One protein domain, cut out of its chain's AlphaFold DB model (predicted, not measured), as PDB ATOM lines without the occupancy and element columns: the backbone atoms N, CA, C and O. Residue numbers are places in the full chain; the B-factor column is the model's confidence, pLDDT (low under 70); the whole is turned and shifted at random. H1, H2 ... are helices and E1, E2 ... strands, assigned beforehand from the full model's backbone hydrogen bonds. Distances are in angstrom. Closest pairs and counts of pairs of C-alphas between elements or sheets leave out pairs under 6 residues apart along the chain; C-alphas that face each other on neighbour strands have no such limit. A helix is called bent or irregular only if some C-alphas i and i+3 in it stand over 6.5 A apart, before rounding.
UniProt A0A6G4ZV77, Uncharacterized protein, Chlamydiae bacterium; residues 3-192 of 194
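This is residues 3 to 192 of the 194 residues of an uncharacterized protein of Chlamydiae bacterium (UniProt A0A6G4ZV77). An elongated model of three parts in a row: a twisted sheet, E2, E1, E3, E6, with H1 over one face; a two-stranded arm, the hairpin E4 and E5, reaching away at one end; and a group of helices at the other end. In that group the long bent helix H5 makes an L, with H4 along its arm H5a and H8 meeting its arm H5b. The printed part has 190 residues, with eight named helices and six named strands in the order E1 E2 H1 H2 H3 H4 H5 H6 H7 E3 E4 E5 E6 H8; the class is mixed, helices and strands. Both sheets are antiparallel. The whole is loose, with a radius of gyration of the C-alphas of 23.2 A, and spans 79 by 50 by 29 A.

Begin with the sheet, in order E2, residues 13 to 17, E1, residues 3 to 7, E3, residues 130 to 138, and E6, residues 165 to 173. E1 and E2 form a hairpin; look at N 5 and O 14, 2.8 A apart and within hydrogen-bond range. Between E1 and E3 find N 4 and O 134 at 2.8 A, and between E3 and E6 find N 133 and O 170 at 2.8 A. H1, residues 20 to 32, is on the sheet at a height over the sheet of 9.9 A, giving two layers, a helix on one face of a sheet. It runs slantwise to the strands, at 42 degrees to E3 on the local plane. H6, residues 111 to 118, and H7, residues 123 to 126, only graze the sheet; they only just touch each other, with 3 pairs of C-alphas within 8 A, the closest those of His 113 and Leu 126 at 6.8 A. Go next to E4, residues 146 to 151, and E5, residues 157 to 162, a hairpin with N 150 and O 158 at 3.0 A; E5 runs on into E6 across a break of 2 residues, at 23 degrees. Then turn to H5, residues 72 to 105. By its hydrogen bonds it was assigned as one helix, but it is bent, with C-alphas 88 and 91 standing 7.2 A apart; its arms H5a, residues 72 to 88, and H5b, residues 91 to 105, are about perpendicular at 75 degrees. H4, residues 60 to 66, forms a helical hairpin with H5a: they touch, the closest C-alphas being those of Leu 62 and Ala 82 at 5.0 A, at a shallow tilt of 8 degrees, opposite ways. H2, residues 39 to 44, touches H4, with Ala 43 and Thr 61 the closest C-alphas at 6.1 A. H3, residues 53 to 58, is close but not clearly touching H5b, with the C-alphas of Phe 57 and Arg 93 at 7.2 A. H8, residues 180 to 191, only just touches H5b, with 3 pairs of C-alphas within 8 A, the closest those of Pro 99 and Ser 187 at 7.4 A. In H2, H3, H4, H5a and H6 every O i to N i+4 pair is within hydrogen-bond range; H1 has 7 of 9, H5b 9 of 11 and H8 7 of 8, and H7 is too short for such a pair.

Find C-alpha 3 at (8.340, -26.779, -2.486), where E1 begins. E3 is 26.5 A long and E6 25.8 A; E4 is 16.9 A and E5 16.1 A. H1 measures 19.3 A, H5a 24.4 A and H5b 22.0 A. Look for C-alpha 72 at (-9.625, -25.352, -41.390), where H5a begins, and C-alpha 191 at (30.105, -51.559, -31.373), where H8, 17.8 A long, ends.

The C-alphas of Asn 154 and Ser 192, the two farthest apart, are 85.1 A apart. The printed part has no cut, and no link is long. The mean pLDDT of the printed part is 75.7; 60 residues are under 70, among them residues 32 to 52, 139 to 146 and 175 to 192.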
ATOM      1  N   ILE A   3       8.380 -26.335  -1.100       90.44
ATOM      2  CA  ILE A   3       8.340 -26.779  -2.486       90.44
ATOM      3  C   ILE A   3       6.899 -27.151  -2.786       90.44
ATOM      4  O   ILE A   3       6.220 -27.753  -1.963       90.44
ATOM      5  N   THR A   4       6.397 -26.718  -3.929       91.69
ATOM      6  CA  THR A   4       5.093 -27.111  -4.448       91.69
ATOM      7  C   THR A   4       5.312 -27.721  -5.811       91.69
ATOM      8  O   THR A   4       5.926 -27.096  -6.669       91.69
ATOM      9  N   VAL A   5       4.840 -28.942  -5.993       89.62
ATOM     10  CA  VAL A   5       4.910 -29.678  -7.246       89.62
ATOM     11  C   VAL A   5       3.481 -29.855  -7.727       89.62
ATOM     12  O   VAL A   5       2.650 -30.401  -7.006       89.62
ATOM     13  N   THR A   6       3.193 -29.362  -8.921       90.56
ATOM     14  CA  THR A   6       1.905 -29.522  -9.589       90.56
ATOM     15  C   THR A   6       2.083 -30.282 -10.889       90.56
ATOM     16  O   THR A   6       3.081 -30.117 -11.593       90.56
ATOM     17  N   THR A   7       1.116 -31.124 -11.234       86.38
ATOM     18  CA  THR A   7       1.067 -31.715 -12.574       86.38
ATOM     19  C   THR A   7       0.803 -30.624 -13.611       86.38
ATOM     20  O   THR A   7       0.283 -29.554 -13.297       86.38
ATOM     21  N   PHE A   8       1.191 -30.846 -14.870       79.69
ATOM     22  CA  PHE A   8       1.062 -29.801 -15.895       79.69
ATOM     23  C   PHE A   8      -0.399 -29.412 -16.193       79.69
ATOM     24  O   PHE A   8      -0.667 -28.263 -16.551       79.69
ATOM     25  N   ASP A   9      -1.322 -30.358 -16.009       79.19
ATOM     26  CA  ASP A   9      -2.776 -30.197 -16.112       79.19
ATOM     27  C   ASP A   9      -3.435 -29.689 -14.817       79.19
ATOM     28  O   ASP A   9      -4.661 -29.608 -14.750       79.19
ATOM     29  N   ASP A  10      -2.625 -29.361 -13.805       84.75
ATOM     30  CA  ASP A  10      -3.027 -28.816 -12.509       84.75
ATOM     31  C   ASP A  10      -4.043 -29.703 -11.746       84.75
ATOM     32  O   ASP A  10      -4.782 -29.220 -10.887       84.75
ATOM     33  N   ARG A  11      -4.085 -31.015 -12.038       86.06
ATOM     34  CA  ARG A  11      -4.988 -31.979 -11.377       86.06
ATOM     35  C   ARG A  11      -4.487 -32.474 -10.029       86.06
ATOM     36  O   ARG A  11      -5.306 -32.748  -9.157       86.06
ATOM     37  N   ALA A  12      -3.173 -32.589  -9.864       90.12
ATOM     38  CA  ALA A  12      -2.560 -33.002  -8.612       90.12
ATOM     39  C   ALA A  12      -1.541 -31.965  -8.143       90.12
ATOM     40  O   ALA A  12      -0.802 -31.374  -8.938       90.12
ATOM     41  N   GLN A  13      -1.510 -31.754  -6.830       94.31
ATOM     42  CA  GLN A  13      -0.602 -30.832  -6.168       94.31
ATOM     43  C   GLN A  13      -0.049 -31.479  -4.904       94.31
ATOM     44  O   GLN A  13      -0.798 -32.002  -4.083       94.31
ATOM     45  N   TRP A  14       1.258 -31.366  -4.718       94.44
ATOM     46  CA  TRP A  14       1.942 -31.765  -3.499       94.44
ATOM     47  C   TRP A  14       2.809 -30.622  -3.004       94.44
ATOM     48  O   TRP A  14       3.495 -29.961  -3.785       94.44
ATOM     49  N   THR A  15       2.755 -30.364  -1.704       93.38
ATOM     50  CA  THR A  15       3.500 -29.279  -1.077       93.38
ATOM     51  C   THR A  15       4.171 -29.799   0.177       93.38
ATOM     52  O   THR A  15       3.501 -30.349   1.042       93.38
ATOM     53  N   GLU A  16       5.471 -29.549   0.296       93.06
ATOM     54  CA  GLU A  16       6.271 -29.990   1.433       93.06
ATOM     55  C   GLU A  16       7.172 -28.862   1.923       93.06
ATOM     56  O   GLU A  16       7.618 -28.003   1.151       93.06
ATOM     57  N   ASN A  17       7.432 -28.850   3.229       91.94
ATOM     58  CA  ASN A  17       8.391 -27.929   3.817       91.94
ATOM     59  C   ASN A  17       9.777 -28.568   3.843       91.94
ATOM     60  O   ASN A  17       9.932 -29.701   4.277       91.94
ATOM     61  N   PHE A  18      10.796 -27.812   3.448       87.69
ATOM     62  CA  PHE A  18      12.175 -28.291   3.447       87.69
ATOM     63  C   PHE A  18      13.087 -27.408   4.311       87.69
ATOM     64  O   PHE A  18      12.786 -26.242   4.605       87.69
ATOM     65  N   SER A  19      14.198 -27.998   4.740       89.56
ATOM     66  CA  SER A  19      15.246 -27.411   5.579       89.56
ATOM     67  C   SER A  19      16.234 -26.538   4.791       89.56
ATOM     68  O   SER A  19      16.293 -26.575   3.563       89.56
ATOM     69  N   ASP A  20      17.056 -25.747   5.494       84.56
ATOM     70  CA  ASP A  20      18.081 -24.896   4.855       84.56
ATOM     71  C   ASP A  20      19.117 -25.737   4.070       84.56
ATOM     72  O   ASP A  20      19.655 -25.271   3.068       84.56
ATOM     73  N   HIS A  21      19.372 -26.982   4.495       85.88
ATOM     74  CA  HIS A  21      20.270 -27.915   3.807       85.88
ATOM     75  C   HIS A  21      19.686 -28.374   2.462       85.88
ATOM     76  O   HIS A  21      20.329 -28.237   1.422       85.88
ATOM     77  N   GLU A  22      18.429 -28.826   2.473       86.94
ATOM     78  CA  GLU A  22      17.701 -29.269   1.275       86.94
ATOM     79  C   GLU A  22      17.527 -28.137   0.248       86.94
ATOM     80  O   GLU A  22      17.499 -28.389  -0.954       86.94
ATOM     81  N   LEU A  23      17.477 -26.870   0.686       86.06
ATOM     82  CA  LEU A  23      17.396 -25.724  -0.227       86.06
ATOM     83  C   LEU A  23      18.575 -25.681  -1.211       86.06
ATOM     84  O   LEU A  23      18.392 -25.291  -2.367       86.06
ATOM     85  N   LYS A  24      19.789 -26.025  -0.762       86.06
ATOM     86  CA  LYS A  24      20.981 -25.978  -1.617       86.06
ATOM     87  C   LYS A  24      20.905 -27.046  -2.707       86.06
ATOM     88  O   LYS A  24      21.090 -26.719  -3.876       86.06
ATOM     89  N   GLU A  25      20.554 -28.270  -2.323       85.19
ATOM     90  CA  GLU A  25      20.361 -29.401  -3.239       85.19
ATOM     91  C   GLU A  25      19.242 -29.113  -4.250       85.19
ATOM     92  O   GLU A  25      19.417 -29.296  -5.454       85.19
ATOM     93  N   MET A  26      18.117 -28.555  -3.788       84.38
ATOM     94  CA  MET A  26      17.007 -28.160  -4.661       84.38
ATOM     95  C   MET A  26      17.395 -27.067  -5.651       84.38
ATOM     96  O   MET A  26      17.029 -27.141  -6.823       84.38
ATOM     97  N   LYS A  27      18.161 -26.056  -5.224       84.44
ATOM     98  CA  LYS A  27      18.660 -25.012  -6.133       84.44
ATOM     99  C   LYS A  27      19.561 -25.588  -7.222       84.44
ATOM    100  O   LYS A  27      19.487 -25.123  -8.359       84.44
ATOM    101  N   GLU A  28      20.389 -26.571  -6.887       83.81
ATOM    102  CA  GLU A  28      21.271 -27.242  -7.840       83.81
ATOM    103  C   GLU A  28      20.466 -28.034  -8.878       83.81
ATOM    104  O   GLU A  28      20.617 -27.773 -10.073       83.81
ATOM    105  N   MET A  29      19.508 -28.860  -8.436       82.06
ATOM    106  CA  MET A  29      18.560 -29.560  -9.322       82.06
ATOM    107  C   MET A  29      17.785 -28.590 -10.228       82.06
ATOM    108  O   MET A  29      17.626 -28.815 -11.426       82.06
ATOM    109  N   PHE A  30      17.349 -27.452  -9.681       78.81
ATOM    110  CA  PHE A  30      16.636 -26.425 -10.441       78.81
ATOM    111  C   PHE A  30      17.456 -25.723 -11.503       78.81
ATOM    112  O   PHE A  30      16.869 -25.127 -12.409       78.81
ATOM    113  N   ASN A  31      18.776 -25.715 -11.373       76.00
ATOM    114  CA  ASN A  31      19.659 -25.074 -12.332       76.00
ATOM    115  C   ASN A  31      20.177 -26.074 -13.371       76.00
ATOM    116  O   ASN A  31      20.367 -25.668 -14.514       76.00
ATOM    117  N   SER A  32      20.326 -27.354 -13.011       66.00
ATOM    118  CA  SER A  32      20.841 -28.404 -13.896       66.00
ATOM    119  C   SER A  32      19.837 -28.908 -14.938       66.00
ATOM    120  O   SER A  32      20.253 -29.318 -16.019       66.00
ATOM    121  N   SER A  33      18.525 -28.843 -14.687       58.72
ATOM    122  CA  SER A  33      17.537 -29.296 -15.678       58.72
ATOM    123  C   SER A  33      17.436 -28.331 -16.869       58.72
ATOM    124  O   SER A  33      16.930 -27.214 -16.740       58.72
ATOM    125  N   ALA A  34      17.932 -28.751 -18.035       47.97
ATOM    126  CA  ALA A  34      17.962 -27.959 -19.263       47.97
ATOM    127  C   ALA A  34      16.758 -28.228 -20.193       47.97
ATOM    128  O   ALA A  34      16.479 -29.358 -20.580       47.97
ATOM    129  N   ASP A  35      16.119 -27.119 -20.568       46.94
ATOM    130  CA  ASP A  35      15.409 -26.784 -21.807       46.94
ATOM    131  C   ASP A  35      14.201 -27.578 -22.336       46.94
ATOM    132  O   ASP A  35      14.231 -28.758 -22.682       46.94
ATOM    133  N   CYS A  36      13.143 -26.791 -22.555       38.47
ATOM    134  CA  CYS A  36      11.977 -27.087 -23.372       38.47
ATOM    135  C   CYS A  36      12.364 -27.470 -24.814       38.47
ATOM    136  O   CYS A  36      13.308 -26.947 -25.408       38.47
ATOM    137  N   VAL A  37      11.594 -28.384 -25.400       42.84
ATOM    138  CA  VAL A  37      11.902 -29.025 -26.681       42.84
ATOM    139  C   VAL A  37      11.448 -28.152 -27.864       42.84
ATOM    140  O   VAL A  37      10.259 -27.908 -28.044       42.84
ATOM    141  N   ASN A  38      12.394 -27.685 -28.684       44.16
ATOM    142  CA  ASN A  38      12.152 -27.013 -29.976       44.16
ATOM    143  C   ASN A  38      11.474 -27.993 -30.975       44.16
ATOM    144  O   ASN A  38      11.842 -29.159 -30.962       44.16
ATOM    145  N   PRO A  39      10.532 -27.593 -31.851       41.50
ATOM    146  CA  PRO A  39       9.843 -28.480 -32.809       41.50
ATOM    147  C   PRO A  39      10.754 -29.305 -33.734       41.50
ATOM    148  O   PRO A  39      10.466 -30.473 -33.983       41.50
ATOM    149  N   PHE A  40      11.882 -28.754 -34.197       50.53
ATOM    150  CA  PHE A  40      12.856 -29.534 -34.981       50.53
ATOM    151  C   PHE A  40      13.550 -30.583 -34.107       50.53
ATOM    152  O   PHE A  40      13.807 -31.709 -34.528       50.53
ATOM    153  N   LYS A  41      13.777 -30.215 -32.840       54.88
ATOM    154  CA  LYS A  41      14.182 -31.146 -31.800       54.88
ATOM    155  C   LYS A  41      13.064 -32.168 -31.612       54.88
ATOM    156  O   LYS A  41      13.394 -33.316 -31.685       54.88
ATOM    157  N   ALA A  42      11.777 -31.837 -31.505       51.41
ATOM    158  CA  ALA A  42      10.681 -32.795 -31.291       51.41
ATOM    159  C   ALA A  42      10.542 -33.870 -32.391       51.41
ATOM    160  O   ALA A  42      10.268 -35.020 -32.071       51.41
ATOM    161  N   ALA A  43      10.775 -33.516 -33.661       52.38
ATOM    162  CA  ALA A  43      10.770 -34.470 -34.779       52.38
ATOM    163  C   ALA A  43      11.996 -35.410 -34.783       52.38
ATOM    164  O   ALA A  43      11.927 -36.529 -35.290       52.38
ATOM    165  N   LEU A  44      13.115 -34.953 -34.209       53.53
ATOM    166  CA  LEU A  44      14.360 -35.715 -34.038       53.53
ATOM    167  C   LEU A  44      14.531 -36.281 -32.619       53.53
ATOM    168  O   LEU A  44      15.427 -37.085 -32.375       53.53
ATOM    169  N   VAL A  45      13.702 -35.835 -31.676       53.19
ATOM    170  CA  VAL A  45      13.719 -36.193 -30.266       53.19
ATOM    171  C   VAL A  45      13.125 -37.566 -30.252       53.19
ATOM    172  O   VAL A  45      11.982 -37.751 -30.673       53.19
ATOM    173  N   PRO A  46      13.910 -38.546 -29.814       53.81
ATOM    174  CA  PRO A  46      13.468 -39.895 -30.005       53.81
ATOM    175  C   PRO A  46      12.243 -40.190 -29.127       53.81
ATOM    176  O   PRO A  46      11.860 -39.451 -28.212       53.81
ATOM    177  N   VAL A  47      11.625 -41.301 -29.450       59.75
ATOM    178  CA  VAL A  47      10.302 -41.673 -28.982       59.75
ATOM    179  C   VAL A  47      10.328 -41.965 -27.482       59.75
ATOM    180  O   VAL A  47      11.238 -42.645 -26.999       59.75
ATOM    181  N   ARG A  48       9.362 -41.427 -26.723       62.59
ATOM    182  CA  ARG A  48       9.221 -41.737 -25.292       62.59
ATOM    183  C   ARG A  48       8.853 -43.208 -25.139       62.59
ATOM    184  O   ARG A  48       7.933 -43.671 -25.791       62.59
ATOM    185  N   THR A  49       9.539 -43.950 -24.277       62.44
ATOM    186  CA  THR A  49       9.318 -45.396 -24.071       62.44
ATOM    187  C   THR A  49       8.268 -45.688 -22.996       62.44
ATOM    188  O   THR A  49       8.436 -46.615 -22.210       62.44
ATOM    189  N   ASN A  50       7.217 -44.872 -22.913       65.81
ATOM    190  CA  ASN A  50       6.148 -45.007 -21.923       65.81
ATOM    191  C   ASN A  50       4.825 -45.441 -22.586       65.81
ATOM    192  O   ASN A  50       4.805 -45.841 -23.748       65.81
ATOM    193  N   GLU A  51       3.702 -45.347 -21.869       66.44
ATOM    194  CA  GLU A  51       2.365 -45.703 -22.382       66.44
ATOM    195  C   GLU A  51       1.953 -44.908 -23.637       66.44
ATOM    196  O   GLU A  51       1.118 -45.356 -24.424       66.44
ATOM    197  N   ASN A  52       2.579 -43.751 -23.877       67.44
ATOM    198  CA  ASN A  52       2.381 -42.933 -25.069       67.44
ATOM    199  C   ASN A  52       3.387 -43.242 -26.197       67.44
ATOM    200  O   ASN A  52       3.363 -42.558 -27.221       67.44
ATOM    201  N   PHE A  53       4.204 -44.301 -26.081       74.12
ATOM    202  CA  PHE A  53       5.213 -44.678 -27.081       74.12
ATOM    203  C   PHE A  53       4.636 -44.755 -28.487       74.12
ATOM    204  O   PHE A  53       5.184 -44.148 -29.395       74.12
ATOM    205  N   ALA A  54       3.507 -45.439 -28.688       77.06
ATOM    206  CA  ALA A  54       2.922 -45.576 -30.022       77.06
ATOM    207  C   ALA A  54       2.549 -44.212 -30.635       77.06
ATOM    208  O   ALA A  54       2.768 -43.978 -31.822       77.06
ATOM    209  N   LYS A  55       2.031 -43.284 -29.823       73.44
ATOM    210  CA  LYS A  55       1.659 -41.940 -30.285       73.44
ATOM    211  C   LYS A  55       2.891 -41.161 -30.742       73.44
ATOM    212  O   LYS A  55       2.904 -40.634 -31.853       73.44
ATOM    213  N   ASP A  56       3.942 -41.183 -29.929       70.25
ATOM    214  CA  ASP A  56       5.208 -40.507 -30.219       70.25
ATOM    215  C   ASP A  56       6.005 -41.213 -31.334       70.25
ATOM    216  O   ASP A  56       6.778 -40.585 -32.059       70.25
ATOM    217  N   PHE A  57       5.810 -42.526 -31.503       79.06
ATOM    218  CA  PHE A  57       6.535 -43.346 -32.473       79.06
ATOM    219  C   PHE A  57       6.003 -43.178 -33.881       79.06
ATOM    220  O   PHE A  57       6.782 -43.103 -34.826       79.06
ATOM    221  N   PHE A  58       4.685 -43.134 -34.044       80.69
ATOM    222  CA  PHE A  58       4.097 -43.111 -35.374       80.69
ATOM    223  C   PHE A  58       3.900 -41.677 -35.871       80.69
ATOM    224  O   PHE A  58       4.305 -41.382 -36.994       80.69
ATOM    225  N   LEU A  59       3.371 -40.769 -35.039       81.31
ATOM    226  CA  LEU A  59       2.828 -39.481 -35.503       81.31
ATOM    227  C   LEU A  59       3.163 -38.266 -34.595       81.31
ATOM    228  O   LEU A  59       2.266 -37.493 -34.239       81.31
ATOM    229  N   PRO A  60       4.430 -38.055 -34.190       76.56
ATOM    230  CA  PRO A  60       4.824 -37.008 -33.254       76.56
ATOM    231  C   PRO A  60       4.649 -35.609 -33.842       76.56
ATOM    232  O   PRO A  60       4.257 -34.688 -33.121       76.56
ATOM    233  N   THR A  61       4.918 -35.417 -35.137       76.94
ATOM    234  CA  THR A  61       4.766 -34.103 -35.772       76.94
ATOM    235  C   THR A  61       3.289 -33.770 -35.912       76.94
ATOM    236  O   THR A  61       2.861 -32.660 -35.584       76.94
ATOM    237  N   LEU A  62       2.494 -34.754 -36.338       78.88
ATOM    238  CA  LEU A  62       1.061 -34.587 -36.517       78.88
ATOM    239  C   LEU A  62       0.363 -34.210 -35.203       78.88
ATOM    240  O   LEU A  62      -0.371 -33.223 -35.168       78.88
ATOM    241  N   LEU A  63       0.629 -34.933 -34.112       75.75
ATOM    242  CA  LEU A  63      -0.006 -34.678 -32.812       75.75
ATOM    243  C   LEU A  63       0.371 -33.309 -32.226       75.75
ATOM    244  O   LEU A  63      -0.478 -32.627 -31.653       75.75
ATOM    245  N   ASN A  64       1.616 -32.867 -32.413       71.94
ATOM    246  CA  ASN A  64       2.091 -31.593 -31.867       71.94
ATOM    247  C   ASN A  64       1.601 -30.353 -32.633       71.94
ATOM    248  O   ASN A  64       1.647 -29.241 -32.091       71.94
ATOM    249  N   HIS A  65       1.177 -30.500 -33.892       70.31
ATOM    250  CA  HIS A  65       0.810 -29.368 -34.754       70.31
ATOM    251  C   HIS A  65      -0.657 -29.342 -35.173       70.31
ATOM    252  O   HIS A  65      -1.226 -28.254 -35.252       70.31
ATOM    253  N   ALA A  66      -1.305 -30.495 -35.362       67.50
ATOM    254  CA  ALA A  66      -2.702 -30.544 -35.797       67.50
ATOM    255  C   ALA A  66      -3.675 -29.898 -34.792       67.50
ATOM    256  O   ALA A  66      -4.753 -29.457 -35.185       67.50
ATOM    257  N   VAL A  67      -3.283 -29.805 -33.515       66.56
ATOM    258  CA  VAL A  67      -4.107 -29.262 -32.419       66.56
ATOM    259  C   VAL A  67      -4.048 -27.727 -32.329       66.56
ATOM    260  O   VAL A  67      -4.888 -27.123 -31.675       66.56
ATOM    261  N   LYS A  68      -3.077 -27.064 -32.978       71.94
ATOM    262  CA  LYS A  68      -2.791 -25.630 -32.752       71.94
ATOM    263  C   LYS A  68      -3.304 -24.680 -33.839       71.94
ATOM    264  O   LYS A  68      -3.093 -23.477 -33.726       71.94
ATOM    265  N   VAL A  69      -3.923 -25.191 -34.900       80.44
ATOM    266  CA  VAL A  69      -4.321 -24.381 -36.062       80.44
ATOM    267  C   VAL A  69      -5.833 -24.180 -36.062       80.44
ATOM    268  O   VAL A  69      -6.579 -25.138 -36.221       80.44
ATOM    269  N   GLU A  70      -6.282 -22.931 -35.917       85.50
ATOM    270  CA  GLU A  70      -7.713 -22.581 -35.875       85.50
ATOM    271  C   GLU A  70      -8.374 -22.538 -37.266       85.50
ATOM    272  O   GLU A  70      -9.584 -22.707 -37.396       85.50
ATOM    273  N   ASN A  71      -7.598 -22.320 -38.334       90.62
ATOM    274  CA  ASN A  71      -8.119 -22.229 -39.701       90.62
ATOM    275  C   ASN A  71      -8.176 -23.609 -40.376       90.62
ATOM    276  O   ASN A  71      -7.136 -24.226 -40.600       90.62
ATOM    277  N   ALA A  72      -9.373 -24.038 -40.789       87.75
ATOM    278  CA  ALA A  72      -9.625 -25.352 -41.390       87.75
ATOM    279  C   ALA A  72      -8.768 -25.652 -42.637       87.75
ATOM    280  O   ALA A  72      -8.246 -26.756 -42.779       87.75
ATOM    281  N   ILE A  73      -8.579 -24.681 -43.540       89.75
ATOM    282  CA  ILE A  73      -7.791 -24.901 -44.766       89.75
ATOM    283  C   ILE A  73      -6.308 -25.031 -44.416       89.75
ATOM    284  O   ILE A  73      -5.631 -25.945 -44.885       89.75
ATOM    285  N   ALA A  74      -5.806 -24.148 -43.551       86.19
ATOM    286  CA  ALA A  74      -4.428 -24.220 -43.074       86.19
ATOM    287  C   ALA A  74      -4.174 -25.525 -42.302       86.19
ATOM    288  O   ALA A  74      -3.114 -26.127 -42.451       86.19
ATOM    289  N   GLN A  75      -5.160 -25.998 -41.539       85.94
ATOM    290  CA  GLN A  75      -5.085 -27.251 -40.799       85.94
ATOM    291  C   GLN A  75      -4.880 -28.447 -41.734       85.94
ATOM    292  O   GLN A  75      -4.033 -29.284 -41.443       85.94
ATOM    293  N   ILE A  76      -5.566 -28.499 -42.885       88.62
ATOM    294  CA  ILE A  76      -5.377 -29.569 -43.881       88.62
ATOM    295  C   ILE A  76      -3.934 -29.584 -44.403       88.62
ATOM    296  O   ILE A  76      -3.292 -30.634 -44.404       88.62
ATOM    297  N   PHE A  77      -3.395 -28.430 -44.806       91.12
ATOM    298  CA  PHE A  77      -2.013 -28.350 -45.299       91.12
ATOM    299  C   PHE A  77      -0.986 -28.694 -44.217       91.12
ATOM    300  O   PHE A  77      -0.014 -29.393 -44.497       91.12
ATOM    301  N   VAL A  78      -1.213 -28.257 -42.976       87.06
ATOM    302  CA  VAL A  78      -0.346 -28.580 -41.834       87.06
ATOM    303  C   VAL A  78      -0.387 -30.073 -41.517       87.06
ATOM    304  O   VAL A  78       0.663 -30.671 -41.311       87.06
ATOM    305  N   VAL A  79      -1.568 -30.694 -41.536       86.44
ATOM    306  CA  VAL A  79      -1.745 -32.140 -41.346       86.44
ATOM    307  C   VAL A  79      -1.014 -32.930 -42.431       86.44
ATOM    308  O   VAL A  79      -0.269 -33.853 -42.109       86.44
ATOM    309  N   LEU A  80      -1.165 -32.549 -43.703       89.62
ATOM    310  CA  LEU A  80      -0.482 -33.212 -44.819       89.62
ATOM    311  C   LEU A  80       1.041 -33.053 -44.740       89.62
ATOM    312  O   LEU A  80       1.770 -34.028 -44.920       89.62
ATOM    313  N   GLY A  81       1.526 -31.846 -44.436       89.00
ATOM    314  CA  GLY A  81       2.952 -31.581 -44.261       89.00
ATOM    315  C   GLY A  81       3.549 -32.349 -43.081       89.00
ATOM    316  O   GLY A  81       4.624 -32.933 -43.208       89.00
ATOM    317  N   ALA A  82       2.834 -32.409 -41.956       84.88
ATOM    318  CA  ALA A  82       3.248 -33.170 -40.782       84.88
ATOM    319  C   ALA A  82       3.267 -34.681 -41.052       84.88
ATOM    320  O   ALA A  82       4.238 -35.340 -40.694       84.88
ATOM    321  N   LEU A  83       2.255 -35.216 -41.745       86.81
ATOM    322  CA  LEU A  83       2.213 -36.623 -42.151       86.81
ATOM    323  C   LEU A  83       3.391 -36.974 -43.069       86.81
ATOM    324  O   LEU A  83       4.048 -37.994 -42.874       86.81
ATOM    325  N   PHE A  84       3.677 -36.120 -44.057       89.00
ATOM    326  CA  PHE A  84       4.821 -36.304 -44.945       89.00
ATOM    327  C   PHE A  84       6.139 -36.311 -44.161       89.00
ATOM    328  O   PHE A  84       6.963 -37.206 -44.351       89.00
ATOM    329  N   LEU A  85       6.316 -35.364 -43.234       85.88
ATOM    330  CA  LEU A  85       7.499 -35.315 -42.375       85.88
ATOM    331  C   LEU A  85       7.610 -36.562 -41.485       85.88
ATOM    332  O   LEU A  85       8.699 -37.117 -41.338       85.88
ATOM    333  N   ASP A  86       6.498 -37.043 -40.930       84.56
ATOM    334  CA  ASP A  86       6.471 -38.255 -40.116       84.56
ATOM    335  C   ASP A  86       6.876 -39.487 -40.949       84.56
ATOM    336  O   ASP A  86       7.729 -40.257 -40.510       84.56
ATOM    337  N   ILE A  87       6.380 -39.645 -42.181       88.00
ATOM    338  CA  ILE A  87       6.780 -40.748 -43.078       88.00
ATOM    339  C   ILE A  87       8.280 -40.694 -43.394       88.00
ATOM    340  O   ILE A  87       8.966 -41.712 -43.308       88.00
ATOM    341  N   VAL A  88       8.807 -39.510 -43.722       88.31
ATOM    342  CA  VAL A  88      10.230 -39.325 -44.055       88.31
ATOM    343  C   VAL A  88      11.131 -39.612 -42.850       88.31
ATOM    344  O   VAL A  88      12.200 -40.201 -42.998       88.31
ATOM    345  N   THR A  89      10.707 -39.232 -41.646       81.69
ATOM    346  CA  THR A  89      11.493 -39.419 -40.414       81.69
ATOM    347  C   THR A  89      11.312 -40.797 -39.777       81.69
ATOM    348  O   THR A  89      12.103 -41.173 -38.911       81.69
ATOM    349  N   PHE A  90      10.304 -41.576 -40.179       85.06
ATOM    350  CA  PHE A  90       9.981 -42.868 -39.568       85.06
ATOM    351  C   PHE A  90      11.138 -43.885 -39.595       85.06
ATOM    352  O   PHE A  90      11.429 -44.452 -38.540       85.06
ATOM    353  N   PRO A  91      11.870 -44.098 -40.711       84.50
ATOM    354  CA  PRO A  91      12.999 -45.033 -40.727       84.50
ATOM    355  C   PRO A  91      14.107 -44.640 -39.743       84.50
ATOM    356  O   PRO A  91      14.674 -45.493 -39.061       84.50
ATOM    357  N   ILE A  92      14.379 -43.336 -39.623       82.81
ATOM    358  CA  ILE A  92      15.362 -42.796 -38.676       82.81
ATOM    359  C   ILE A  92      14.897 -43.062 -37.237       82.81
ATOM    360  O   ILE A  92      15.682 -43.516 -36.403       82.81
ATOM    361  N   ARG A  93      13.609 -42.845 -36.944       79.31
ATOM    362  CA  ARG A  93      13.002 -43.133 -35.633       79.31
ATOM    363  C   ARG A  93      13.041 -44.622 -35.286       79.31
ATOM    364  O   ARG A  93      13.368 -44.967 -34.155       79.31
ATOM    365  N   LEU A  94      12.800 -45.506 -36.252       83.88
ATOM    366  CA  LEU A  94      12.874 -46.956 -36.049       83.88
ATOM    367  C   LEU A  94      14.286 -47.409 -35.649       83.88
ATOM    368  O   LEU A  94      14.439 -48.149 -34.678       83.88
ATOM    369  N   ILE A  95      15.317 -46.925 -36.349       82.12
ATOM    370  CA  ILE A  95      16.720 -47.273 -36.061       82.12
ATOM    371  C   ILE A  95      17.167 -46.699 -34.708       82.12
ATOM    372  O   ILE A  95      17.888 -47.353 -33.957       82.12
ATOM    373  N   THR A  96      16.727 -45.487 -34.371       73.19
ATOM    374  CA  THR A  96      17.131 -44.804 -33.130       73.19
ATOM    375  C   THR A  96      16.374 -45.275 -31.885       73.19
ATOM    376  O   THR A  96      16.849 -45.050 -30.770       73.19
ATOM    377  N   VAL A  97      15.239 -45.967 -32.033       77.69
ATOM    378  CA  VAL A  97      14.451 -46.456 -30.890       77.69
ATOM    379  C   VAL A  97      15.146 -47.563 -30.113       77.69
ATOM    380  O   VAL A  97      15.115 -47.536 -28.888       77.69
ATOM    381  N   ILE A  98      15.788 -48.516 -30.789       76.75
ATOM    382  CA  ILE A  98      16.428 -49.666 -30.132       76.75
ATOM    383  C   ILE A  98      17.532 -49.238 -29.150       76.75
ATOM    384  O   ILE A  98      17.420 -49.577 -27.967       76.75
ATOM    385  N   PRO A  99      18.568 -48.472 -29.562       71.19
ATOM    386  CA  PRO A  99      19.605 -48.038 -28.627       71.19
ATOM    387  C   PRO A  99      19.019 -47.172 -27.513       71.19
ATOM    388  O   PRO A  99      19.508 -47.206 -26.388       71.19
ATOM    389  N   ARG A 100      17.928 -46.447 -27.787       67.44
ATOM    390  CA  ARG A 100      17.276 -45.625 -26.777       67.44
ATOM    391  C   ARG A 100      16.465 -46.411 -25.760       67.44
ATOM    392  O   ARG A 100      16.465 -46.055 -24.589       67.44
ATOM    393  N   PHE A 101      15.773 -47.463 -26.176       70.38
ATOM    394  CA  PHE A 101      15.093 -48.344 -25.235       70.38
ATOM    395  C   PHE A 101      16.098 -48.888 -24.216       70.38
ATOM    396  O   PHE A 101      15.824 -48.908 -23.021       70.38
ATOM    397  N   HIS A 102      17.306 -49.212 -24.686       68.56
ATOM    398  CA  HIS A 102      18.400 -49.631 -23.824       68.56
ATOM    399  C   HIS A 102      18.931 -48.503 -22.923       68.56
ATOM    400  O   HIS A 102      19.103 -48.722 -21.727       68.56
ATOM    401  N   THR A 103      19.167 -47.294 -23.447       66.00
ATOM    402  CA  THR A 103      19.655 -46.187 -22.607       66.00
ATOM    403  C   THR A 103      18.618 -45.731 -21.588       66.00
ATOM    404  O   THR A 103      18.975 -45.583 -20.429       66.00
ATOM    405  N   ASN A 104      17.348 -45.581 -21.970       62.69
ATOM    406  CA  ASN A 104      16.263 -45.206 -21.058       62.69
ATOM    407  C   ASN A 104      16.063 -46.257 -19.951       62.69
ATOM    408  O   ASN A 104      15.828 -45.889 -18.806       62.69
ATOM    409  N   ALA A 105      16.179 -47.554 -20.264       66.44
ATOM    410  CA  ALA A 105      16.087 -48.613 -19.254       66.44
ATOM    411  C   ALA A 105      17.228 -48.549 -18.219       66.44
ATOM    412  O   ALA A 105      17.044 -48.956 -17.076       66.44
ATOM    413  N   ASN A 106      18.387 -48.020 -18.620       65.44
ATOM    414  CA  ASN A 106      19.581 -47.899 -17.786       65.44
ATOM    415  C   ASN A 106      19.808 -46.475 -17.249       65.44
ATOM    416  O   ASN A 106      20.848 -46.215 -16.638       65.44
ATOM    417  N   GLN A 107      18.893 -45.535 -17.503       65.38
ATOM    418  CA  GLN A 107      19.068 -44.156 -17.066       65.38
ATOM    419  C   GLN A 107      18.995 -44.073 -15.537       65.38
ATOM    420  O   GLN A 107      18.085 -44.650 -14.934       65.38
ATOM    421  N   PRO A 108      19.930 -43.351 -14.894       66.88
ATOM    422  CA  PRO A 108      19.820 -43.079 -13.474       66.88
ATOM    423  C   PRO A 108      18.538 -42.287 -13.218       66.88
ATOM    424  O   PRO A 108      18.190 -41.371 -13.963       66.88
ATOM    425  N   GLU A 109      17.824 -42.665 -12.164       70.75
ATOM    426  CA  GLU A 109      16.579 -42.009 -11.786       70.75
ATOM    427  C   GLU A 109      16.793 -40.505 -11.559       70.75
ATOM    428  O   GLU A 109      17.751 -40.100 -10.895       70.75
ATOM    429  N   ASN A 110      15.883 -39.682 -12.094       79.50
ATOM    430  CA  ASN A 110      15.945 -38.231 -11.952       79.50
ATOM    431  C   ASN A 110      16.035 -37.850 -10.454       79.50
ATOM    432  O   ASN A 110      15.185 -38.291  -9.672       79.50
ATOM    433  N   PRO A 111      17.010 -37.017 -10.032       84.06
ATOM    434  CA  PRO A 111      17.201 -36.661  -8.624       84.06
ATOM    435  C   PRO A 111      15.954 -36.072  -7.954       84.06
ATOM    436  O   PRO A 111      15.667 -36.382  -6.798       84.06
ATOM    437  N   LEU A 112      15.173 -35.275  -8.690       86.19
ATOM    438  CA  LEU A 112      13.914 -34.720  -8.202       86.19
ATOM    439  C   LEU A 112      12.855 -35.815  -8.040       86.19
ATOM    440  O   LEU A 112      12.138 -35.828  -7.046       86.19
ATOM    441  N   HIS A 113      12.763 -36.747  -8.991       85.44
ATOM    442  CA  HIS A 113      11.821 -37.863  -8.904       85.44
ATOM    443  C   HIS A 113      12.127 -38.760  -7.699       85.44
ATOM    444  O   HIS A 113      11.233 -39.085  -6.916       85.44
ATOM    445  N   LYS A 114      13.413 -39.074  -7.495       88.06
ATOM    446  CA  LYS A 114      13.893 -39.799  -6.317       88.06
ATOM    447  C   LYS A 114      13.526 -39.065  -5.024       88.06
ATOM    448  O   LYS A 114      12.953 -39.682  -4.130       88.06
ATOM    449  N   TYR A 115      13.777 -37.756  -4.953       89.12
ATOM    450  CA  TYR A 115      13.411 -36.935  -3.795       89.12
ATOM    451  C   TYR A 115      11.905 -36.980  -3.501       89.12
ATOM    452  O   TYR A 115      11.498 -37.186  -2.360       89.12
ATOM    453  N   LEU A 116      11.060 -36.823  -4.525       90.94
ATOM    454  CA  LEU A 116       9.604 -36.856  -4.365       90.94
ATOM    455  C   LEU A 116       9.115 -38.221  -3.878       90.94
ATOM    456  O   LEU A 116       8.250 -38.279  -3.005       90.94
ATOM    457  N   ARG A 117       9.697 -39.316  -4.380       91.31
ATOM    458  CA  ARG A 117       9.379 -40.666  -3.903       91.31
ATOM    459  C   ARG A 117       9.792 -40.856  -2.443       91.31
ATOM    460  O   ARG A 117       8.998 -41.356  -1.653       91.31
ATOM    461  N   GLU A 118      11.000 -40.435  -2.068       92.62
ATOM    462  CA  GLU A 118      11.500 -40.532  -0.687       92.62
ATOM    463  C   GLU A 118      10.647 -39.727   0.305       92.62
ATOM    464  O   GLU A 118      10.487 -40.132   1.456       92.62
ATOM    465  N   LYS A 119      10.058 -38.613  -0.145       92.44
ATOM    466  CA  LYS A 119       9.150 -37.779   0.653       92.44
ATOM    467  C   LYS A 119       7.681 -38.215   0.592       92.44
ATOM    468  O   LYS A 119       6.839 -37.551   1.190       92.44
ATOM    469  N   GLY A 120       7.369 -39.316  -0.092       93.00
ATOM    470  CA  GLY A 120       6.011 -39.855  -0.166       93.00
ATOM    471  C   GLY A 120       5.042 -38.965  -0.947       93.00
ATOM    472  O   GLY A 120       3.902 -38.784  -0.524       93.00
ATOM    473  N   ALA A 121       5.494 -38.374  -2.057       92.50
ATOM    474  CA  ALA A 121       4.605 -37.673  -2.977       92.50
ATOM    475  C   ALA A 121       3.546 -38.619  -3.569       92.50
ATOM    476  O   ALA A 121       3.763 -39.825  -3.685       92.50
ATOM    477  N   ASP A 122       2.404 -38.050  -3.958       92.31
ATOM    478  CA  ASP A 122       1.290 -38.790  -4.557       92.31
ATOM    479  C   ASP A 122       1.734 -39.516  -5.842       92.31
ATOM    480  O   ASP A 122       2.473 -38.956  -6.661       92.31
ATOM    481  N   GLU A 123       1.250 -40.744  -6.048       88.00
ATOM    482  CA  GLU A 123       1.494 -41.519  -7.267       88.00
ATOM    483  C   GLU A 123       1.076 -40.761  -8.529       88.00
ATOM    484  O   GLU A 123       1.733 -40.887  -9.557       88.00
ATOM    485  N   GLN A 124       0.034 -39.924  -8.472       87.44
ATOM    486  CA  GLN A 124      -0.372 -39.094  -9.611       87.44
ATOM    487  C   GLN A 124       0.724 -38.118 -10.040       87.44
ATOM    488  O   GLN A 124       0.875 -37.839 -11.229       87.44
ATOM    489  N   ILE A 125       1.495 -37.606  -9.081       87.94
ATOM    490  CA  ILE A 125       2.622 -36.722  -9.361       87.94
ATOM    491  C   ILE A 125       3.799 -37.550  -9.843       87.94
ATOM    492  O   ILE A 125       4.360 -37.205 -10.872       87.94
ATOM    493  N   LEU A 126       4.142 -38.651  -9.166       86.19
ATOM    494  CA  LEU A 126       5.266 -39.514  -9.556       86.19
ATOM    495  C   LEU A 126       5.089 -40.112 -10.963       86.19
ATOM    496  O   LEU A 126       6.046 -40.212 -11.723       86.19
ATOM    497  N   ASN A 127       3.858 -40.444 -11.344       82.62
ATOM    498  CA  ASN A 127       3.539 -40.985 -12.665       82.62
ATOM    499  C   ASN A 127       3.390 -39.900 -13.745       82.62
ATOM    500  O   ASN A 127       3.238 -40.224 -14.925       82.62
ATOM    501  N   ALA A 128       3.419 -38.614 -13.381       80.38
ATOM    502  CA  ALA A 128       3.326 -37.538 -14.355       80.38
ATOM    503  C   ALA A 128       4.619 -37.436 -15.174       80.38
ATOM    504  O   ALA A 128       5.715 -37.342 -14.636       80.38
ATOM    505  N   GLU A 129       4.507 -37.374 -16.501       73.75
ATOM    506  CA  GLU A 129       5.682 -37.190 -17.366       73.75
ATOM    507  C   GLU A 129       6.383 -35.845 -17.107       73.75
ATOM    508  O   GLU A 129       7.610 -35.733 -17.204       73.75
ATOM    509  N   GLN A 130       5.578 -34.820 -16.802       81.81
ATOM    510  CA  GLN A 130       6.011 -33.450 -16.571       81.81
ATOM    511  C   GLN A 130       5.341 -32.874 -15.329       81.81
ATOM    512  O   GLN A 130       4.129 -33.006 -15.141       81.81
ATOM    513  N   VAL A 131       6.123 -32.143 -14.540       84.81
ATOM    514  CA  VAL A 131       5.639 -31.434 -13.355       84.81
ATOM    515  C   VAL A 131       6.122 -29.987 -13.357       84.81
ATOM    516  O   VAL A 131       7.242 -29.683 -13.769       84.81
ATOM    517  N   LYS A 132       5.276 -29.070 -12.891       88.81
ATOM    518  CA  LYS A 132       5.649 -27.696 -12.557       88.81
ATOM    519  C   LYS A 132       6.104 -27.694 -11.107       88.81
ATOM    520  O   LYS A 132       5.360 -28.075 -10.210       88.81
ATOM    521  N   VAL A 133       7.333 -27.268 -10.863       88.75
ATOM    522  CA  VAL A 133       7.885 -27.189  -9.514       88.75
ATOM    523  C   VAL A 133       8.086 -25.728  -9.170       88.75
ATOM    524  O   VAL A 133       8.802 -24.992  -9.851       88.75
ATOM    525  N   LYS A 134       7.458 -25.311  -8.079       90.38
ATOM    526  CA  LYS A 134       7.529 -23.978  -7.506       90.38
ATOM    527  C   LYS A 134       8.213 -24.055  -6.155       90.38
ATOM    528  O   LYS A 134       7.679 -24.602  -5.195       90.38
ATOM    529  N   MET A 135       9.400 -23.478  -6.073       89.81
ATOM    530  CA  MET A 135      10.171 -23.396  -4.842       89.81
ATOM    531  C   MET A 135      10.017 -22.003  -4.238       89.81
ATOM    532  O   MET A 135      10.211 -21.005  -4.932       89.81
ATOM    533  N   GLN A 136       9.687 -21.932  -2.949       89.00
ATOM    534  CA  GLN A 136       9.534 -20.693  -2.193       89.00
ATOM    535  C   GLN A 136      10.417 -20.704  -0.946       89.00
ATOM    536  O   GLN A 136      10.336 -21.601  -0.103       89.00
ATOM    537  N   TRP A 137      11.246 -19.675  -0.787       86.69
ATOM    538  CA  TRP A 137      12.119 -19.550   0.376       86.69
ATOM    539  C   TRP A 137      12.236 -18.112   0.872       86.69
ATOM    540  O   TRP A 137      11.933 -17.146   0.172       86.69
ATOM    541  N   LYS A 138      12.676 -17.991   2.126       80.38
ATOM    542  CA  LYS A 138      13.031 -16.723   2.760       80.38
ATOM    543  C   LYS A 138      14.544 -16.707   2.886       80.38
ATOM    544  O   LYS A 138      15.112 -17.642   3.442       80.38
ATOM    545  N   GLU A 139      15.196 -15.689   2.349       69.50
ATOM    546  CA  GLU A 139      16.645 -15.574   2.463       69.50
ATOM    547  C   GLU A 139      17.000 -15.026   3.852       69.50
ATOM    548  O   GLU A 139      16.623 -13.914   4.223       69.50
ATOM    549  N   LYS A 140      17.679 -15.836   4.672       60.78
ATOM    550  CA  LYS A 140      18.213 -15.366   5.956       60.78
ATOM    551  C   LYS A 140      19.374 -14.417   5.663       60.78
ATOM    552  O   LYS A 140      20.382 -14.838   5.111       60.78
ATOM    553  N   GLY A 141      19.228 -13.150   6.043       56.34
ATOM    554  CA  GLY A 141      20.278 -12.137   5.893       56.34
ATOM    555  C   GLY A 141      20.140 -11.220   4.678       56.34
ATOM    556  O   GLY A 141      20.974 -10.332   4.518       56.34
ATOM    557  N   SER A 142      19.087 -11.351   3.858       53.44
ATOM    558  CA  SER A 142      18.779 -10.323   2.862       53.44
ATOM    559  C   SER A 142      18.306  -9.057   3.587       53.44
ATOM    560  O   SER A 142      17.181  -8.987   4.080       53.44
ATOM    561  N   THR A 143      19.159  -8.038   3.654       51.00
ATOM    562  CA  THR A 143      18.832  -6.690   4.163       51.00
ATOM    563  C   THR A 143      17.801  -5.953   3.303       51.00
ATOM    564  O   THR A 143      17.295  -4.904   3.701       51.00
ATOM    565  N   TRP A 144      17.452  -6.511   2.143       49.69
ATOM    566  CA  TRP A 144      16.387  -6.031   1.275       49.69
ATOM    567  C   TRP A 144      15.030  -6.459   1.827       49.69
ATOM    568  O   TRP A 144      14.476  -7.488   1.459       49.69
ATOM    569  N   PHE A 145      14.498  -5.659   2.744       58.62
ATOM    570  CA  PHE A 145      13.111  -5.753   3.172       58.62
ATOM    571  C   PHE A 145      12.255  -4.834   2.303       58.62
ATOM    572  O   PHE A 145      12.555  -3.649   2.164       58.62
ATOM    573  N   GLY A 146      11.152  -5.350   1.760       59.38
ATOM    574  CA  GLY A 146      10.092  -4.471   1.278       59.38
ATOM    575  C   GLY A 146       9.506  -3.745   2.486       59.38
ATOM    576  O   GLY A 146       9.057  -4.401   3.426       59.38
ATOM    577  N   SER A 147       9.535  -2.414   2.506       71.62
ATOM    578  CA  SER A 147       8.892  -1.641   3.571       71.62
ATOM    579  C   SER A 147       7.709  -0.868   3.013       71.62
ATOM    580  O   SER A 147       7.807  -0.226   1.968       71.62
ATOM    581  N   THR A 148       6.574  -0.954   3.698       79.62
ATOM    582  CA  THR A 148       5.438  -0.069   3.443       79.62
ATOM    583  C   THR A 148       5.408   0.953   4.561       79.62
ATOM    584  O   THR A 148       5.303   0.589   5.735       79.62
ATOM    585  N   GLN A 149       5.537   2.223   4.193       88.31
ATOM    586  CA  GLN A 149       5.410   3.347   5.109       88.31
ATOM    587  C   GLN A 149       4.021   3.962   4.952       88.31
ATOM    588  O   GLN A 149       3.556   4.166   3.831       88.31
ATOM    589  N   TRP A 150       3.356   4.254   6.064       87.94
ATOM    590  CA  TRP A 150       2.131   5.051   6.069       87.94
ATOM    591  C   TRP A 150       2.099   5.967   7.286       87.94
ATOM    592  O   TRP A 150       2.708   5.685   8.317       87.94
ATOM    593  N   THR A 151       1.363   7.063   7.166       88.31
ATOM    594  CA  THR A 151       1.158   8.024   8.251       88.31
ATOM    595  C   THR A 151      -0.269   7.881   8.756       88.31
ATOM    596  O   THR A 151      -1.206   7.841   7.958       88.31
ATOM    597  N   ASP A 152      -0.450   7.758  10.069       91.25
ATOM    598  CA  ASP A 152      -1.790   7.722  10.650       91.25
ATOM    599  C   ASP A 152      -2.428   9.119  10.729       91.25
ATOM    600  O   ASP A 152      -1.814  10.142  10.419       91.25
ATOM    601  N   LYS A 153      -3.692   9.171  11.162       90.88
ATOM    602  CA  LYS A 153      -4.447  10.427  11.308       90.88
ATOM    603  C   LYS A 153      -3.836  11.399  12.330       90.88
ATOM    604  O   LYS A 153      -4.191  12.570  12.315       90.88
ATOM    605  N   ASN A 154      -2.924  10.928  13.181       94.81
ATOM    606  CA  ASN A 154      -2.232  11.718  14.197       94.81
ATOM    607  C   ASN A 154      -0.838  12.171  13.726       94.81
ATOM    608  O   ASN A 154      -0.068  12.705  14.521       94.81
ATOM    609  N   GLY A 155      -0.484  11.935  12.458       87.81
ATOM    610  CA  GLY A 155       0.826  12.288  11.913       87.81
ATOM    611  C   GLY A 155       1.950  11.328  12.314       87.81
ATOM    612  O   GLY A 155       3.111  11.593  12.003       87.81
ATOM    613  N   LYS A 156       1.649  10.207  12.985       93.25
ATOM    614  CA  LYS A 156       2.665   9.224  13.366       93.25
ATOM    615  C   LYS A 156       2.987   8.338  12.167       93.25
ATOM    616  O   LYS A 156       2.093   7.742  11.563       93.25
ATOM    617  N   GLN A 157       4.271   8.243  11.833       92.12
ATOM    618  CA  GLN A 157       4.751   7.332  10.799       92.12
ATOM    619  C   GLN A 157       4.804   5.899  11.328       92.12
ATOM    620  O   GLN A 157       5.293   5.636  12.429       92.12
ATOM    621  N   HIS A 158       4.323   4.972  10.510       89.69
ATOM    622  CA  HIS A 158       4.386   3.538  10.738       89.69
ATOM    623  C   HIS A 158       5.131   2.893   9.575       89.69
ATOM    624  O   HIS A 158       4.877   3.208   8.413       89.69
ATOM    625  N   THR A 159       6.025   1.962   9.897       85.31
ATOM    626  CA  THR A 159       6.763   1.173   8.910       85.31
ATOM    627  C   THR A 159       6.444  -0.293   9.139       85.31
ATOM    628  O   THR A 159       6.716  -0.826  10.215       85.31
ATOM    629  N   LYS A 160       5.897  -0.969   8.125       82.00
ATOM    630  CA  LYS A 160       5.751  -2.428   8.130       82.00
ATOM    631  C   LYS A 160       6.812  -3.037   7.243       82.00
ATOM    632  O   LYS A 160       6.865  -2.774   6.045       82.00
ATOM    633  N   ILE A 161       7.651  -3.852   7.865       75.12
ATOM    634  CA  ILE A 161       8.668  -4.642   7.185       75.12
ATOM    635  C   ILE A 161       7.995  -5.928   6.703       75.12
ATOM    636  O   ILE A 161       7.491  -6.718   7.504       75.12
ATOM    637  N   HIS A 162       7.972  -6.125   5.389       65.06
ATOM    638  CA  HIS A 162       7.508  -7.352   4.763       65.06
ATOM    639  C   HIS A 162       8.712  -8.259   4.479       65.06
ATOM    640  O   HIS A 162       9.673  -7.813   3.845       65.06
ATOM    641  N   PRO A 163       8.693  -9.530   4.922       64.25
ATOM    642  CA  PRO A 163       9.700 -10.486   4.488       64.25
ATOM    643  C   PRO A 163       9.585 -10.664   2.972       64.25
ATOM    644  O   PRO A 163       8.493 -10.932   2.461       64.25
ATOM    645  N   VAL A 164      10.697 -10.517   2.253       65.62
ATOM    646  CA  VAL A 164      10.738 -10.816   0.820       65.62
ATOM    647  C   VAL A 164      10.665 -12.331   0.663       65.62
ATOM    648  O   VAL A 164      11.525 -13.070   1.143       65.62
ATOM    649  N   ASN A 165       9.590 -12.797   0.034       70.50
ATOM    650  CA  ASN A 165       9.454 -14.193  -0.353       70.50
ATOM    651  C   ASN A 165      10.066 -14.345  -1.743       70.50
ATOM    652  O   ASN A 165       9.549 -13.789  -2.712       70.50
ATOM    653  N   TYR A 166      11.151 -15.104  -1.836       76.81
ATOM    654  CA  TYR A 166      11.729 -15.478  -3.117       76.81
ATOM    655  C   TYR A 166      11.005 -16.711  -3.641       76.81
ATOM    656  O   TYR A 166      10.687 -17.632  -2.883       76.81
ATOM    657  N   GLY A 167      10.729 -16.711  -4.941       81.19
ATOM    658  CA  GLY A 167      10.077 -17.812  -5.626       81.19
ATOM    659  C   GLY A 167      10.747 -18.082  -6.962       81.19
ATOM    660  O   GLY A 167      11.030 -17.145  -7.706       81.19
ATOM    661  N   LYS A 168      10.984 -19.355  -7.272       85.00
ATOM    662  CA  LYS A 168      11.356 -19.804  -8.616       85.00
ATOM    663  C   LYS A 168      10.400 -20.907  -9.029       85.00
ATOM    664  O   LYS A 168      10.130 -21.813  -8.246       85.00
ATOM    665  N   GLU A 169       9.893 -20.815 -10.246       86.12
ATOM    666  CA  GLU A 169       9.013 -21.813 -10.840       86.12
ATOM    667  C   GLU A 169       9.659 -22.328 -12.122       86.12
ATOM    668  O   GLU A 169      10.201 -21.543 -12.905       86.12
ATOM    669  N   ARG A 170       9.678 -23.649 -12.302       84.50
ATOM    670  CA  ARG A 170      10.234 -24.294 -13.492       84.50
ATOM    671  C   ARG A 170       9.505 -25.601 -13.767       84.50
ATOM    672  O   ARG A 170       9.108 -26.297 -12.836       84.50
ATOM    673  N   SER A 171       9.361 -25.941 -15.040       83.25
ATOM    674  CA  SER A 171       8.857 -27.249 -15.456       83.25
ATOM    675  C   SER A 171       9.997 -28.258 -15.532       83.25
ATOM    676  O   SER A 171      11.063 -27.947 -16.066       83.25
ATOM    677  N   PHE A 172       9.754 -29.465 -15.032       79.00
ATOM    678  CA  PHE A 172      10.677 -30.594 -15.070       79.00
ATOM    679  C   PHE A 172      10.036 -31.762 -15.809       79.00
ATOM    680  O   PHE A 172       8.828 -31.976 -15.712       79.00
ATOM    681  N   ASN A 173      10.863 -32.525 -16.520       76.69
ATOM    682  CA  ASN A 173      10.493 -33.826 -17.064       76.69
ATOM    683  C   ASN A 173      11.145 -34.890 -16.181       76.69
ATOM    684  O   ASN A 173      12.362 -34.836 -15.999       76.69
ATOM    685  N   PHE A 174      10.383 -35.854 -15.661       70.81
ATOM    686  CA  PHE A 174      10.995 -36.977 -14.933       70.81
ATOM    687  C   PHE A 174      11.725 -37.942 -15.860       70.81
ATOM    688  O   PHE A 174      12.672 -38.602 -15.443       70.81
ATOM    689  N   ILE A 175      11.332 -37.968 -17.133       64.50
ATOM    690  CA  ILE A 175      12.040 -38.692 -18.182       64.50
ATOM    691  C   ILE A 175      13.077 -37.739 -18.780       64.50
ATOM    692  O   ILE A 175      12.735 -36.828 -19.543       64.50
ATOM    693  N   GLU A 176      14.346 -37.931 -18.424       57.12
ATOM    694  CA  GLU A 176      15.443 -37.178 -19.028       57.12
ATOM    695  C   GLU A 176      15.675 -37.647 -20.468       57.12
ATOM    696  O   GLU A 176      15.822 -38.832 -20.770       57.12
ATOM    697  N   PHE A 177      15.712 -36.697 -21.399       54.75
ATOM    698  CA  PHE A 177      16.150 -36.984 -22.757       54.75
ATOM    699  C   PHE A 177      17.679 -37.049 -22.734       54.75
ATOM    700  O   PHE A 177      18.280 -36.045 -22.346       54.75
ATOM    701  N   PRO A 178      18.312 -38.166 -23.151       50.50
ATOM    702  CA  PRO A 178      19.763 -38.200 -23.278       50.50
ATOM    703  C   PRO A 178      20.224 -37.006 -24.116       50.50
ATOM    704  O   PRO A 178      19.578 -36.662 -25.118       50.50
ATOM    705  N   GLY A 179      21.311 -36.361 -23.696       51.88
ATOM    706  CA  GLY A 179      21.935 -35.309 -24.485       51.88
ATOM    707  C   GLY A 179      22.444 -35.878 -25.806       51.88
ATOM    708  O   GLY A 179      22.678 -37.079 -25.933       51.88
ATOM    709  N   HIS A 180      22.634 -35.025 -26.815       45.97
ATOM    710  CA  HIS A 180      23.163 -35.451 -28.117       45.97
ATOM    711  C   HIS A 180      24.491 -36.231 -27.976       45.97
ATOM    712  O   HIS A 180      24.717 -37.210 -28.685       45.97
ATOM    713  N   ASP A 181      25.316 -35.858 -26.995       50.34
ATOM    714  CA  ASP A 181      26.614 -36.478 -26.714       50.34
ATOM    715  C   ASP A 181      26.508 -37.890 -26.110       50.34
ATOM    716  O   ASP A 181      27.403 -38.720 -26.302       50.34
ATOM    717  N   ASP A 182      25.398 -38.209 -25.441       52.59
ATOM    718  CA  ASP A 182      25.179 -39.524 -24.830       52.59
ATOM    719  C   ASP A 182      24.882 -40.593 -25.890       52.59
ATOM    720  O   ASP A 182      25.295 -41.747 -25.746       52.59
ATOM    721  N   TYR A 183      24.252 -40.213 -27.009       53.62
ATOM    722  CA  TYR A 183      24.000 -41.124 -28.134       53.62
ATOM    723  C   TYR A 183      25.293 -41.557 -28.831       53.62
ATOM    724  O   TYR A 183      25.425 -42.716 -29.235       53.62
ATOM    725  N   PHE A 184      26.275 -40.658 -28.944       55.00
ATOM    726  CA  PHE A 184      27.574 -40.995 -29.530       55.00
ATOM    727  C   PHE A 184      28.352 -41.968 -28.642       55.00
ATOM    728  O   PHE A 184      28.936 -42.924 -29.144       55.00
ATOM    729  N   LYS A 185      28.301 -41.791 -27.319       57.88
ATOM    730  CA  LYS A 185      28.949 -42.720 -26.383       57.88
ATOM    731  C   LYS A 185      28.259 -44.082 -26.342       57.88
ATOM    732  O   LYS A 185      28.937 -45.106 -26.410       57.88
ATOM    733  N   ALA A 186      26.926 -44.105 -26.290       54.50
ATOM    734  CA  ALA A 186      26.158 -45.347 -26.289       54.50
ATOM    735  C   ALA A 186      26.402 -46.156 -27.573       54.50
ATOM    736  O   ALA A 186      26.724 -47.340 -27.491       54.50
ATOM    737  N   SER A 187      26.357 -45.508 -28.743       53.69
ATOM    738  CA  SER A 187      26.620 -46.176 -30.026       53.69
ATOM    739  C   SER A 187      28.044 -46.742 -30.118       53.69
ATOM    740  O   SER A 187      28.208 -47.885 -30.542       53.69
ATOM    741  N   GLN A 188      29.063 -46.026 -29.633       57.19
ATOM    742  CA  GLN A 188      30.439 -46.541 -29.572       57.19
ATOM    743  C   GLN A 188      30.592 -47.753 -28.634       57.19
ATOM    744  O   GLN A 188      31.325 -48.690 -28.958       57.19
ATOM    745  N   SER A 189      29.877 -47.777 -27.503       54.19
ATOM    746  CA  SER A 189      29.926 -48.898 -26.548       54.19
ATOM    747  C   SER A 189      29.272 -50.184 -27.079       54.19
ATOM    748  O   SER A 189      29.773 -51.284 -26.853       54.19
ATOM    749  N   SER A 190      28.200 -50.056 -27.865       50.16
ATOM    750  CA  SER A 190      27.535 -51.199 -28.508       50.16
ATOM    751  C   SER A 190      28.338 -51.810 -29.664       50.16
ATOM    752  O   SER A 190      28.165 -52.984 -29.959       50.16
ATOM    753  N   PHE A 191      29.237 -51.049 -30.299       52.75
ATOM    754  CA  PHE A 191      30.105 -51.559 -31.373       52.75
ATOM    755  C   PHE A 191      31.399 -52.214 -30.873       52.75
ATOM    756  O   PHE A 191      32.055 -52.911 -31.634       52.75
ATOM    757  N   SER A 192      31.777 -52.002 -29.611       55.00
ATOM    758  CA  SER A 192      33.023 -52.529 -29.028       55.00
ATOM    759  C   SER A 192      32.850 -53.873 -28.306       55.00
ATOM    760  O   SER A 192      33.818 -54.417 -27.782       55.00
TER     761      SER A 192